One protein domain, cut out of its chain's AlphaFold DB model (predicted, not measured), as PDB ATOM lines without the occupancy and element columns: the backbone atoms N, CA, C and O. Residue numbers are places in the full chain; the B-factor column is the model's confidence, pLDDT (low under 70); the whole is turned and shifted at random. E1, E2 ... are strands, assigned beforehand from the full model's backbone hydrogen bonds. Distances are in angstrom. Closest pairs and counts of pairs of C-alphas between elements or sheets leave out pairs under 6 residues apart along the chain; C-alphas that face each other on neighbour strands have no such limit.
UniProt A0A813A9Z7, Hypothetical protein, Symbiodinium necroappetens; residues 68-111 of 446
ATOM      1  N   PRO A  68     149.341 140.725 197.868       85.44
ATOM      2  CA  PRO A  68     150.016 139.469 198.165       85.44
ATOM      3  C   PRO A  68     150.798 138.990 196.938       85.44
ATOM      4  O   PRO A  68     150.429 139.303 195.806       85.44
ATOM      5  N   LYS A  69     151.872 138.218 197.140       86.44
ATOM      6  CA  LYS A  69     152.552 137.569 196.011       86.44
ATOM      7  C   LYS A  69     151.582 136.632 195.298       86.44
ATOM      8  O   LYS A  69     150.878 135.859 195.950       86.44
ATOM      9  N   CYS A  70     151.571 136.690 193.972       80.81
ATOM     10  CA  CYS A  70     150.825 135.748 193.167       80.81
ATOM     11  C   CYS A  70     151.373 134.338 193.393       80.81
ATOM     12  O   CYS A  70     152.594 134.153 193.434       80.81
ATOM     13  N   PRO A  71     150.505 133.324 193.502       72.75
ATOM     14  CA  PRO A  71     150.945 131.966 193.260       72.75
ATOM     15  C   PRO A  71     151.441 131.887 191.811       72.75
ATOM     16  O   PRO A  71     150.698 132.200 190.883       72.75
ATOM     17  N   VAL A  72     152.701 131.497 191.623       68.38
ATOM     18  CA  VAL A  72     153.248 131.246 190.288       68.38
ATOM     19  C   VAL A  72     152.502 130.048 189.695       68.38
ATOM     20  O   VAL A  72     152.559 128.936 190.223       68.38
ATOM     21  N   SER A  73     151.760 130.296 188.623       61.50
ATOM     22  CA  SER A  73     151.031 129.321 187.828       61.50
ATOM     23  C   SER A  73     150.803 129.859 186.413       61.50
ATOM     24  O   SER A  73     150.152 130.884 186.227       61.50
ATOM     25  N   GLU A  74     151.240 129.114 185.397       58.31
ATOM     26  CA  GLU A  74     150.844 129.347 183.994       58.31
ATOM     27  C   GLU A  74     149.377 129.008 183.726       58.31
ATOM     28  O   GLU A  74     148.919 129.095 182.582       58.31
ATOM     29  N   TYR A  75     148.658 128.532 184.753       56.44
ATOM     30  CA  TYR A  75     147.479 127.733 184.504       56.44
ATOM     31  C   TYR A  75     146.274 127.915 185.411       56.44
ATOM     32  O   TYR A  75     145.160 127.513 185.068       56.44
ATOM     33  N   ILE A  76     146.489 128.519 186.564       60.19
ATOM     34  CA  ILE A  76     145.436 128.925 187.475       60.19
ATOM     35  C   ILE A  76     145.451 130.446 187.442       60.19
ATOM     36  O   ILE A  76     146.473 131.030 187.819       60.19
ATOM     37  N   PRO A  77     144.373 131.086 186.967       69.56
ATOM     38  CA  PRO A  77     144.298 132.525 187.043       69.56
ATOM     39  C   PRO A  77     144.307 132.953 188.508       69.56
ATOM     40  O   PRO A  77     143.781 132.268 189.392       69.56
ATOM     41  N   VAL A  78     144.903 134.102 188.783       72.31
ATOM     42  CA  VAL A  78     144.957 134.647 190.134       72.31
ATOM     43  C   VAL A  78     143.543 135.053 190.562       72.31
ATOM     44  O   VAL A  78     142.815 135.708 189.817       72.31
ATOM     45  N   GLY A  79     143.119 134.606 191.747       68.31
ATOM     46  CA  GLY A  79     141.738 134.789 192.216       68.31
ATOM     47  C   GLY A  79     141.392 136.228 192.614       68.31
ATOM     48  O   GLY A  79     140.228 136.614 192.557       68.31
ATOM     49  N   ASP A  80     142.410 137.010 192.966       79.38
ATOM     50  CA  ASP A  80     142.366 138.433 193.292       79.38
ATOM     51  C   ASP A  80     143.676 139.083 192.816       79.38
ATOM     52  O   ASP A  80     144.659 138.386 192.546       79.38
ATOM     53  N   ASP A  81     143.702 140.414 192.735       89.31
ATOM     54  CA  ASP A  81     144.900 141.167 192.361       89.31
ATOM     55  C   ASP A  81     146.100 140.798 193.260       89.31
ATOM     56  O   ASP A  81     146.015 140.818 194.491       89.31
ATOM     57  N   CYS A  82     147.242 140.488 192.647       87.75
ATOM     58  CA  CYS A  82     148.454 140.042 193.339       87.75
ATOM     59  C   CYS A  82     149.730 140.488 192.597       87.75
ATOM     60  O   CYS A  82     149.668 141.048 191.501       87.75
ATOM     61  N   THR A  83     150.907 140.260 193.189       91.06
ATOM     62  CA  THR A  83     152.218 140.602 192.600       91.06
ATOM     63  C   THR A  83     153.002 139.374 192.125       91.06
ATOM     64  O   THR A  83     153.383 138.511 192.914       91.06
ATOM     65  N   CYS A  84     153.264 139.299 190.824       86.69
ATOM     66  CA  CYS A  84     154.084 138.298 190.151       86.69
ATOM     67  C   CYS A  84     155.488 138.886 189.939       86.69
ATOM     68  O   CYS A  84     155.715 139.643 188.996       86.69
ATOM     69  N   GLU A  85     156.402 138.643 190.886       82.38
ATOM     70  CA  GLU A  85     157.680 139.368 191.012       82.38
ATOM     71  C   GLU A  85     157.487 140.900 191.050       82.38
ATOM     72  O   GLU A  85     157.211 141.470 192.106       82.38
ATOM     73  N   SER A  86     157.626 141.568 189.900       76.00
ATOM     74  CA  SER A  86     157.513 143.025 189.740       76.00
ATOM     75  C   SER A  86     156.260 143.461 188.978       76.00
ATOM     76  O   SER A  86     155.970 144.657 188.901       76.00
ATOM     77  N   GLU A  87     155.506 142.506 188.436       85.19
ATOM     78  CA  GLU A  87     154.287 142.750 187.678       85.19
ATOM     79  C   GLU A  87     153.054 142.538 188.565       85.19
ATOM     80  O   GLU A  87     153.033 141.681 189.446       85.19
ATOM     81  N   THR A  88     152.017 143.354 188.384       90.50
ATOM     82  CA  THR A  88     150.744 143.170 189.095       90.50
ATOM     83  C   THR A  88     149.811 142.356 188.216       90.50
ATOM     84  O   THR A  88     149.333 142.887 187.216       90.50
ATOM     85  N   CYS A  89     149.526 141.112 188.602       86.19
ATOM     86  CA  CYS A  89     148.507 140.324 187.920       86.19
ATOM     87  C   CYS A  89     147.150 140.713 188.489       86.19
ATOM     88  O   CYS A  89     146.929 140.696 189.703       86.19
ATOM     89  N   LYS A  90     146.255 141.108 187.598       90.50
ATOM     90  CA  LYS A  90     144.847 141.313 187.887       90.50
ATOM     91  C   LYS A  90     144.158 139.984 188.070       90.50
ATOM     92  O   LYS A  90     144.587 138.985 187.496       90.50
ATOM     93  N   LYS A  91     143.064 140.010 188.829       81.50
ATOM     94  CA  LYS A  91     142.113 138.904 188.850       81.50
ATOM     95  C   LYS A  91     141.895 138.365 187.429       81.50
ATOM     96  O   LYS A  91     141.716 139.148 186.496       81.50
ATOM     97  N   ASP A  92     141.937 137.046 187.299       74.25
ATOM     98  CA  ASP A  92     141.784 136.301 186.046       74.25
ATOM     99  C   ASP A  92     143.026 136.258 185.119       74.25
ATOM    100  O   ASP A  92     142.993 135.580 184.094       74.25
ATOM    101  N   GLN A  93     144.151 136.893 185.485       82.81
ATOM    102  CA  GLN A  93     145.448 136.752 184.790       82.81
ATOM    103  C   GLN A  93     146.319 135.635 185.392       82.81
ATOM    104  O   GLN A  93     146.124 135.227 186.534       82.81
ATOM    105  N   PHE A  94     147.327 135.160 184.657       81.50
ATOM    106  CA  PHE A  94     148.205 134.057 185.079       81.50
ATOM    107  C   PHE A  94     149.606 134.551 185.425       81.50
ATOM    108  O   PHE A  94     150.195 135.279 184.636       81.50
ATOM    109  N   CYS A  95     150.178 134.120 186.548       83.19
ATOM    110  CA  CYS A  95     151.559 134.448 186.911       83.19
ATOM    111  C   CYS A  95     152.518 133.345 186.435       83.19
ATOM    112  O   CYS A  95     152.649 132.309 187.076       83.19
ATOM    113  N   TYR A  96     153.194 133.541 185.309       77.62
ATOM    114  CA  TYR A  96     154.107 132.571 184.694       77.62
ATOM    115  C   TYR A  96     155.563 132.845 185.074       77.62
ATOM    116  O   TYR A  96     155.984 133.983 184.940       77.62
ATOM    117  N   SER A  97     156.344 131.816 185.428       72.81
ATOM    118  CA  SER A  97     157.810 131.887 185.561       72.81
ATOM    119  C   SER A  97     158.512 131.198 184.373       72.81
ATOM    120  O   SER A  97     158.553 129.968 184.321       72.81
ATOM    121  N   PRO A  98     159.033 131.949 183.383       61.34
ATOM    122  CA  PRO A  98     159.795 131.388 182.272       61.34
ATOM    123  C   PRO A  98     161.218 130.999 182.700       61.34
ATOM    124  O   PRO A  98     161.768 131.554 183.648       61.34
ATOM    125  N   ASP A  99     161.879 130.138 181.917       53.03
ATOM    126  CA  ASP A  99     163.296 129.758 182.113       53.03
ATOM    127  C   ASP A  99     164.271 130.961 182.105       53.03
ATOM    128  O   ASP A  99     165.422 130.841 182.524       53.03
ATOM    129  N   ASP A 100     163.828 132.137 181.635       65.12
ATOM    130  CA  ASP A 100     164.580 133.397 181.679       65.12
ATOM    131  C   ASP A 100     164.602 134.060 183.075       65.12
ATOM    132  O   ASP A 100     165.259 135.092 183.254       65.12
ATOM    133  N   GLY A 101     163.913 133.459 184.054       64.31
ATOM    134  CA  GLY A 101     163.879 133.876 185.453       64.31
ATOM    135  C   GLY A 101     163.104 135.168 185.703       64.31
ATOM    136  O   GLY A 101     163.372 135.844 186.696       64.31
ATOM    137  N   LYS A 102     162.203 135.564 184.794       68.81
ATOM    138  CA  LYS A 102     161.390 136.779 184.935       68.81
ATOM    139  C   LYS A 102     159.912 136.448 184.888       68.81
ATOM    140  O   LYS A 102     159.350 136.328 183.797       68.81
ATOM    141  N   ASP A 103     159.298 136.369 186.061       77.62
ATOM    142  CA  ASP A 103     157.875 136.084 186.149       77.62
ATOM    143  C   ASP A 103     157.046 137.179 185.451       77.62
ATOM    144  O   ASP A 103     157.401 138.362 185.497       77.62
ATOM    145  N   LYS A 104     155.972 136.783 184.758       82.75
ATOM    146  CA  LYS A 104     155.108 137.661 183.951       82.75
ATOM    147  C   LYS A 104     153.637 137.339 184.145       82.75
ATOM    148  O   LYS A 104     153.277 136.176 184.325       82.75
ATOM    149  N   CYS A 105     152.795 138.352 183.996       85.00
ATOM    150  CA  CYS A 105     151.354 138.174 183.904       85.00
ATOM    151  C   CYS A 105     150.956 137.842 182.460       85.00
ATOM    152  O   CYS A 105     151.305 138.559 181.523       85.00
ATOM    153  N   LEU A 106     150.245 136.735 182.262       75.75
ATOM    154  CA  LEU A 106     149.672 136.360 180.974       75.75
ATOM    155  C   LEU A 106     148.169 136.620 180.991       75.75
ATOM    156  O   LEU A 106     147.491 136.312 181.972       75.75
ATOM    157  N   ASP A 107     147.659 137.142 179.880       71.75
ATOM    158  CA  ASP A 107     146.221 137.295 179.646       71.75
ATOM    159  C   ASP A 107     145.568 135.984 179.173       71.75
ATOM    160  O   ASP A 107     144.349 135.843 179.217       71.75
ATOM    161  N   GLU A 108     146.370 135.022 178.702       60.84
ATOM    162  CA  GLU A 108     145.887 133.777 178.110       60.84
ATOM    163  C   GLU A 108     146.751 132.565 178.472       60.84
ATOM    164  O   GLU A 108     147.969 132.638 178.655       60.84
ATOM    165  N   GLN A 109     146.078 131.423 178.544       58.47
ATOM    166  CA  GLN A 109     146.631 130.136 178.920       58.47
ATOM    167  C   GLN A 109     147.171 129.360 177.711       58.47
ATOM    168  O   GLN A 109     146.536 129.317 176.660       58.47
ATOM    169  N   LYS A 110     148.321 128.685 177.861       54.44
ATOM    170  CA  LYS A 110     148.982 127.991 176.738       54.44
ATOM    171  C   LYS A 110     148.545 126.534 176.502       54.44
ATOM    172  O   LYS A 110     148.495 126.148 175.339       54.44
ATOM    173  N   THR A 111     148.201 125.745 177.531       55.38
ATOM    174  CA  THR A 111     147.716 124.335 177.464       55.38
ATOM    175  C   THR A 111     147.191 123.874 178.838       55.38
ATOM    176  O   THR A 111     147.408 124.588 179.813       55.38
TER     177      THR A 111
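AT A GLANCE: This is residues 68 to 111 of the 446 residues of the protein "Hypothetical protein" of Symbiodinium necroappetens (UniProt A0A813A9Z7). With little regular structure, this is a small rounded body of two short strand hairpins, E1 with E2 and E3 with E4, set close together, with the unnamed stretch of residues 68 to 81 passing along one side. The printed part has 44 residues, no named helix and four strands, E1 to E4 in chain order, in two antiparallel two-stranded sheets. Its class is all strand, though named elements hold only 12 residues. It is compact, with a radius of gyration of the C-alphas of 9.0 A and spans of 25 by 23 by 13 A.

HOW THE PARTS SIT: E1, residues 82 to 84, and E2, residues 87 to 89, form a hairpin, with N 84 and O 87 2.8 A apart, within hydrogen-bond range. E3, residues 94 to 96, and E4, residues 104 to 106, form another, with N 94 and O 106 2.9 A apart, within hydrogen-bond range. Between the hairpins, the closest C-alphas of E2 and E4, Cys 89 and Cys 105, are 5.4 A apart.

IN THESE COORDINATES: E1, 6.7 A long, begins at C-alpha 82 (148.454, 140.042, 193.339). E2 is 6.3 A long and E3 6.1 A. E4, 6.3 A, ends at C-alpha 106 (149.672, 136.360, 180.974).

THE WHOLE: The C-alphas of Pro 68 and Thr 111, the two farthest apart, are 25.7 A apart. The printed part has no cut, and no link between strands is long. Mean pLDDT of the printed part is 74.4; residues 72 to 77, 79, 98 to 102 and 108 to 111 are under 70.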